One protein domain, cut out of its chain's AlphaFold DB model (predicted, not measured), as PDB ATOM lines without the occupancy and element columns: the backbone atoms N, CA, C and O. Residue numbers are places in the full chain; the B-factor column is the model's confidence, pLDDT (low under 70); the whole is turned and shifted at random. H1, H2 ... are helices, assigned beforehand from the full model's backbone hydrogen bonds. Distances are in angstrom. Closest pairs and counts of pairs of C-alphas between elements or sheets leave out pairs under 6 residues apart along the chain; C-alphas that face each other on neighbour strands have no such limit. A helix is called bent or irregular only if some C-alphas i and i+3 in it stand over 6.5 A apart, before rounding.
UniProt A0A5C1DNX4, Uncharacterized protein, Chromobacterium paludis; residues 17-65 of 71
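This is residues 17 to 65 of the 71 residues of an uncharacterized protein of Chromobacterium paludis (UniProt A0A5C1DNX4). One helix, H2, makes the core of a small, thin body, with the short helix H3 packed on its first residues, while a further short helix, H1, sticks out far from both on an open arm, residues 17 to 31. The long link from H1 runs to the beginning of H2, and the link after H2 folds back alongside it to bring H3 to that same end. The printed part has 49 residues with three named helices, H1, H2 and H3 in chain order, and no named strand. Its class is all helix, though under half of the residues, 23 of 49, are in named elements. The whole is loose, with a radius of gyration of the C-alphas of 12.8 A and spans of 36 by 24 by 16 A.

H1 is residues 17 to 23, 11.2 A from first to last C-alpha, beginning at C-alpha 17 at (-38.877, 33.241, -32.318). H1 is irregular, but only just: C-alphas 17 and 20 are 6.7 A apart. H2 is residues 40 to 51, 16.2 A long, beginning at C-alpha 40 at (-38.186, 40.628, -44.231). H3 is residues 61 to 64, 5.6 A long, ending at C-alpha 64 at (-35.795, 39.856, -50.162).

H1 is apart from H2 and from H3. H2 and H3 touch, H2 with residues 40 to 42 alone; their closest C-alphas, those of His 40 and Ser 63, are 5.0 A apart. In H2 every O i to N i+4 pair is within hydrogen-bond range, in H1 2 of 3 are, and H3 is too short for such a pair.

The two C-alphas farthest apart, those of Pro 27 and Ser 61, are 36.8 A from each other. Without residues 17 to 31, which stand free, the body spans 28 by 19 by 7 A. The link from H1 to H2 is long, 16 residues; that from H2 to H3 is short, 9 residues. The printed part has no cut, its mean pLDDT is 94.2, and no printed residue is under 70.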
ATOM      1  N   ASP A  17     -39.876  32.213 -32.023       90.31
ATOM      2  CA  ASP A  17     -38.877  33.241 -32.318       90.31
ATOM      3  C   ASP A  17     -39.302  34.642 -31.889       90.31
ATOM      4  O   ASP A  17     -38.466  35.505 -31.631       90.31
ATOM      5  N   GLY A  18     -40.609  34.877 -31.784       93.81
ATOM      6  CA  GLY A  18     -41.145  36.119 -31.247       93.81
ATOM      7  C   GLY A  18     -41.295  36.132 -29.728       93.81
ATOM      8  O   GLY A  18     -41.609  37.191 -29.185       93.81
ATOM      9  N   ASP A  19     -41.099  35.011 -29.021       95.19
ATOM     10  CA  ASP A  19     -41.323  34.954 -27.567       95.19
ATOM     11  C   ASP A  19     -40.354  35.860 -26.812       95.19
ATOM     12  O   ASP A  19     -40.767  36.566 -25.892       95.19
ATOM     13  N   GLY A  20     -39.093  35.919 -27.252       95.50
ATOM     14  CA  GLY A  20     -38.101  36.824 -26.676       95.50
ATOM     15  C   GLY A  20     -38.530  38.289 -26.775       95.50
ATOM     16  O   GLY A  20     -38.446  39.021 -25.795       95.50
ATOM     17  N   PHE A  21     -39.071  38.705 -27.924       94.44
ATOM     18  CA  PHE A  21     -39.614  40.054 -28.092       94.44
ATOM     19  C   PHE A  21     -40.852  40.279 -27.215       94.44
ATOM     20  O   PHE A  21     -40.952  41.298 -26.534       94.44
ATOM     21  N   ARG A  22     -41.791  39.322 -27.192       93.75
ATOM     22  CA  ARG A  22     -43.019  39.425 -26.388       93.75
ATOM     23  C   ARG A  22     -42.735  39.506 -24.889       93.75
ATOM     24  O   ARG A  22     -43.461  40.204 -24.192       93.75
ATOM     25  N   ALA A  23     -41.672  38.865 -24.407       94.88
ATOM     26  CA  ALA A  23     -41.245  38.944 -23.011       94.88
ATOM     27  C   ALA A  23     -40.758  40.347 -22.594       94.88
ATOM     28  O   ALA A  23     -40.767  40.663 -21.408       94.88
ATOM     29  N   LEU A  24     -40.354  41.194 -23.550       92.69
ATOM     30  CA  LEU A  24     -39.934  42.579 -23.300       92.69
ATOM     31  C   LEU A  24     -41.110  43.568 -23.261       92.69
ATOM     32  O   LEU A  24     -40.923  44.743 -22.940       92.69
ATOM     33  N   LEU A  25     -42.320  43.125 -23.617       91.25
ATOM     34  CA  LEU A  25     -43.499  43.981 -23.650       91.25
ATOM     35  C   LEU A  25     -44.006  44.281 -22.235       91.25
ATOM     36  O   LEU A  25     -44.077  43.410 -21.370       91.25
ATOM     37  N   GLY A  26     -44.393  45.536 -22.008       88.75
ATOM     38  CA  GLY A  26     -44.992  45.951 -20.743       88.75
ATOM     39  C   GLY A  26     -46.431  45.435 -20.589       88.75
ATOM     40  O   GLY A  26     -47.090  45.122 -21.579       88.75
ATOM     41  N   PRO A  27     -46.986  45.427 -19.364       86.31
ATOM     42  CA  PRO A  27     -48.333  44.910 -19.081       86.31
ATOM     43  C   PRO A  27     -49.479  45.650 -19.803       86.31
ATOM     44  O   PRO A  27     -50.597  45.148 -19.841       86.31
ATOM     45  N   GLY A  28     -49.222  46.831 -20.375       87.50
ATOM     46  CA  GLY A  28     -50.183  47.590 -21.187       87.50
ATOM     47  C   GLY A  28     -50.051  47.384 -22.700       87.50
ATOM     48  O   GLY A  28     -50.794  47.998 -23.466       87.50
ATOM     49  N   SER A  29     -49.099  46.569 -23.158       90.50
ATOM     50  CA  SER A  29     -48.921  46.290 -24.580       90.50
ATOM     51  C   SER A  29     -50.095  45.477 -25.126       90.50
ATOM     52  O   SER A  29     -50.593  44.556 -24.483       90.50
ATOM     53  N   ARG A  30     -50.528  45.803 -26.348       91.75
ATOM     54  CA  ARG A  30     -51.628  45.113 -27.033       91.75
ATOM     55  C   ARG A  30     -51.207  44.654 -28.419       91.75
ATOM     56  O   ARG A  30     -50.454  45.344 -29.105       91.75
ATOM     57  N   LEU A  31     -51.758  43.526 -28.851       93.81
ATOM     58  CA  LEU A  31     -51.647  43.081 -30.232       93.81
ATOM     59  C   LEU A  31     -52.536  43.962 -31.120       93.81
ATOM     60  O   LEU A  31     -53.745  44.033 -30.905       93.81
ATOM     61  N   VAL A  32     -51.936  44.638 -32.099       93.81
ATOM     62  CA  VAL A  32     -52.670  45.494 -33.047       93.81
ATOM     63  C   VAL A  32     -53.178  44.687 -34.239       93.81
ATOM     64  O   VAL A  32     -54.327  44.843 -34.640       93.81
ATOM     65  N   THR A  33     -52.334  43.831 -34.819       95.38
ATOM     66  CA  THR A  33     -52.686  43.008 -35.981       95.38
ATOM     67  C   THR A  33     -51.703  41.852 -36.162       95.38
ATOM     68  O   THR A  33     -50.642  41.826 -35.540       95.38
ATOM     69  N   THR A  34     -52.059  40.910 -37.033       96.69
ATOM     70  CA  THR A  34     -51.189  39.834 -37.522       96.69
ATOM     71  C   THR A  34     -51.297  39.762 -39.040       96.69
ATOM     72  O   THR A  34     -52.351  40.057 -39.606       96.69
ATOM     73  N   PHE A  35     -50.210  39.401 -39.713       96.56
ATOM     74  CA  PHE A  35     -50.190  39.229 -41.160       96.56
ATOM     75  C   PHE A  35     -49.119  38.218 -41.564       96.56
ATOM     76  O   PHE A  35     -48.135  38.025 -40.855       96.56
ATOM     77  N   TYR A  36     -49.310  37.601 -42.727       95.62
ATOM     78  CA  TYR A  36     -48.291  36.773 -43.360       95.62
ATOM     79  C   TYR A  36     -47.347  37.638 -44.189       95.62
ATOM     80  O   TYR A  36     -47.774  38.628 -44.791       95.62
ATOM     81  N   ALA A  37     -46.084  37.247 -44.242       95.25
ATOM     82  CA  ALA A  37     -45.082  37.794 -45.141       95.25
ATOM     83  C   ALA A  37     -44.134  36.664 -45.541       95.25
ATOM     84  O   ALA A  37     -43.857  35.785 -44.727       95.25
ATOM     85  N   SER A  38     -43.663  36.679 -46.780       94.75
ATOM     86  CA  SER A  38     -42.703  35.717 -47.295       94.75
ATOM     87  C   SER A  38     -41.267  36.132 -47.027       94.75
ATOM     88  O   SER A  38     -40.419  35.262 -47.066       94.75
ATOM     89  N   SER A  39     -40.976  37.409 -46.766       94.94
ATOM     90  CA  SER A  39     -39.615  37.919 -46.542       94.94
ATOM     91  C   SER A  39     -39.589  39.084 -45.552       94.94
ATOM     92  O   SER A  39     -40.628  39.676 -45.231       94.94
ATOM     93  N   HIS A  40     -38.389  39.451 -45.087       94.75
ATOM     94  CA  HIS A  40     -38.186  40.628 -44.231       94.75
ATOM     95  C   HIS A  40     -38.671  41.909 -44.912       94.75
ATOM     96  O   HIS A  40     -39.369  42.714 -44.295       94.75
ATOM     97  N   PHE A  41     -38.366  42.074 -46.200       97.00
ATOM     98  CA  PHE A  41     -38.781  43.226 -46.988       97.00
ATOM     99  C   PHE A  41     -40.307  43.351 -47.045       97.00
ATOM    100  O   PHE A  41     -40.852  44.422 -46.770       97.00
ATOM    101  N   GLU A  42     -41.021  42.255 -47.324       97.06
ATOM    102  CA  GLU A  42     -42.485  42.278 -47.347       97.06
ATOM    103  C   GLU A  42     -43.066  42.574 -45.954       97.06
ATOM    104  O   GLU A  42     -44.009  43.362 -45.824       97.06
ATOM    105  N   ALA A  43     -42.486  41.987 -44.902       96.94
ATOM    106  CA  ALA A  43     -42.930  42.206 -43.531       96.94
ATOM    107  C   ALA A  43     -42.791  43.679 -43.114       96.94
ATOM    108  O   ALA A  43     -43.745  44.276 -42.607       96.94
ATOM    109  N   MET A  44     -41.634  44.282 -43.391       97.25
ATOM    110  CA  MET A  44     -41.353  45.683 -43.082       97.25
ATOM    111  C   MET A  44     -42.193  46.645 -43.921       97.25
ATOM    112  O   MET A  44     -42.699  47.631 -43.390       97.25
ATOM    113  N   THR A  45     -42.435  46.318 -45.192       97.56
ATOM    114  CA  THR A  45     -43.321  47.096 -46.072       97.56
ATOM    115  C   THR A  45     -44.747  47.145 -45.517       97.56
ATOM    116  O   THR A  45     -45.352  48.217 -45.415       97.56
ATOM    117  N   LYS A  46     -45.292  45.997 -45.091       97.31
ATOM    118  CA  LYS A  46     -46.621  45.930 -44.457       97.31
ATOM    119  C   LYS A  46     -46.645  46.684 -43.131       97.31
ATOM    120  O   LYS A  46     -47.576  47.452 -42.891       97.31
ATOM    121  N   TYR A  47     -45.621  46.509 -42.302       96.94
ATOM    122  CA  TYR A  47     -45.488  47.207 -41.024       96.94
ATOM    123  C   TYR A  47     -45.462  48.731 -41.184       96.94
ATOM    124  O   TYR A  47     -46.246  49.417 -40.531       96.94
ATOM    125  N   TYR A  48     -44.655  49.264 -42.108       96.75
ATOM    126  CA  TYR A  48     -44.584  50.703 -42.387       96.75
ATOM    127  C   TYR A  48     -45.939  51.264 -42.816       96.75
ATOM    128  O   TYR A  48     -46.350  52.324 -42.341       96.75
ATOM    129  N   LYS A  49     -46.680  50.523 -43.648       95.81
ATOM    130  CA  LYS A  49     -48.033  50.904 -44.065       95.81
ATOM    131  C   LYS A  49     -49.032  50.908 -42.904       95.81
ATOM    132  O   LYS A  49     -49.873  51.798 -42.843       95.81
ATOM    133  N   ILE A  50     -48.953  49.930 -41.999       94.38
ATOM    134  CA  ILE A  50     -49.837  49.827 -40.824       94.38
ATOM    135  C   ILE A  50     -49.570  50.966 -39.836       94.38
ATOM    136  O   ILE A  50     -50.513  51.542 -39.299       94.38
ATOM    137  N   VAL A  51     -48.297  51.283 -39.593       93.38
ATOM    138  CA  VAL A  51     -47.897  52.316 -38.628       93.38
ATOM    139  C   VAL A  51     -47.969  53.728 -39.223       93.38
ATOM    140  O   VAL A  51     -48.098  54.700 -38.485       93.38
ATOM    141  N   GLY A  52     -47.948  53.855 -40.552       94.12
ATOM    142  CA  GLY A  52     -48.001  55.142 -41.247       94.12
ATOM    143  C   GLY A  52     -46.634  55.800 -41.440       94.12
ATOM    144  O   GLY A  52     -46.558  57.016 -41.571       94.12
ATOM    145  N   TYR A  53     -45.555  55.014 -41.478       93.56
ATOM    146  CA  TYR A  53     -44.187  55.510 -41.701       93.56
ATOM    147  C   TYR A  53     -43.852  55.786 -43.174       93.56
ATOM    148  O   TYR A  53     -42.788  56.322 -43.467       93.56
ATOM    149  N   GLY A  54     -44.759  55.462 -44.100       93.56
ATOM    150  CA  GLY A  54     -44.562  55.670 -45.534       93.56
ATOM    151  C   GLY A  54     -44.006  54.433 -46.234       93.56
ATOM    152  O   GLY A  54     -44.392  53.311 -45.912       93.56
ATOM    153  N   GLU A  55     -43.148  54.639 -47.229       95.00
ATOM    154  CA  GLU A  55     -42.533  53.557 -47.999       95.00
ATOM    155  C   GLU A  55     -41.303  53.000 -47.277       95.00
ATOM    156  O   GLU A  55     -40.459  53.748 -46.781       95.00
ATOM    157  N   TYR A  56     -41.210  51.673 -47.215       96.06
ATOM    158  CA  TYR A  56     -40.013  50.992 -46.743       96.06
ATOM    159  C   TYR A  56     -39.076  50.743 -47.927       96.06
ATOM    160  O   TYR A  56     -39.460  50.066 -48.878       96.06
ATOM    161  N   VAL A  57     -37.851  51.266 -47.854       94.19
ATOM    162  CA  VAL A  57     -36.812  51.076 -48.876       94.19
ATOM    163  C   VAL A  57     -35.655  50.304 -48.256       94.19
ATOM    164  O   VAL A  57     -35.140  50.686 -47.204       94.19
ATOM    165  N   ASN A  58     -35.269  49.203 -48.896       92.94
ATOM    166  CA  ASN A  58     -34.120  48.395 -48.510       92.94
ATOM    167  C   ASN A  58     -33.597  47.629 -49.737       92.94
ATOM    168  O   ASN A  58     -34.298  46.774 -50.283       92.94
ATOM    169  N   ASP A  59     -32.377  47.955 -50.158       93.31
ATOM    170  CA  ASP A  59     -31.711  47.364 -51.325       93.31
ATOM    171  C   ASP A  59     -30.868  46.126 -50.977       93.31
ATOM    172  O   ASP A  59     -30.301  45.480 -51.858       93.31
ATOM    173  N   GLU A  60     -30.777  45.767 -49.697       95.06
ATOM    174  CA  GLU A  60     -29.999  44.615 -49.264       95.06
ATOM    175  C   GLU A  60     -30.649  43.303 -49.716       95.06
ATOM    176  O   GLU A  60     -31.807  43.020 -49.387       95.06
ATOM    177  N   SER A  61     -29.890  42.458 -50.417       92.50
ATOM    178  CA  SER A  61     -30.409  41.227 -51.029       92.50
ATOM    179  C   SER A  61     -31.019  40.256 -50.019       92.50
ATOM    180  O   SER A  61     -32.068  39.679 -50.297       92.50
ATOM    181  N   TRP A  62     -30.427  40.138 -48.824       92.44
ATOM    182  CA  TRP A  62     -30.926  39.265 -47.752       92.44
ATOM    183  C   TRP A  62     -32.351  39.627 -47.311       92.44
ATOM    184  O   TRP A  62     -33.092  38.770 -46.840       92.44
ATOM    185  N   SER A  63     -32.767  40.888 -47.467       93.94
ATOM    186  CA  SER A  63     -34.100  41.324 -47.041       93.94
ATOM    187  C   SER A  63     -35.212  40.767 -47.933       93.94
ATOM    188  O   SER A  63     -36.351  40.621 -47.487       93.94
ATOM    189  N   HIS A  64     -34.875  40.416 -49.174       94.25
ATOM    190  CA  HIS A  64     -35.795  39.856 -50.162       94.25
ATOM    191  C   HIS A  64     -35.815  38.326 -50.144       94.25
ATOM    192  O   HIS A  64     -36.673  37.724 -50.790       94.25
ATOM    193  N   GLU A  65     -34.906  37.695 -49.397       94.25
ATOM    194  CA  GLU A  65     -34.870  36.244 -49.247       94.25
ATOM    195  C   GLU A  65     -36.116  35.734 -48.508       94.25
ATOM    196  O   GLU A  65     -36.624  36.397 -47.592       94.25
TER     197      GLU A  65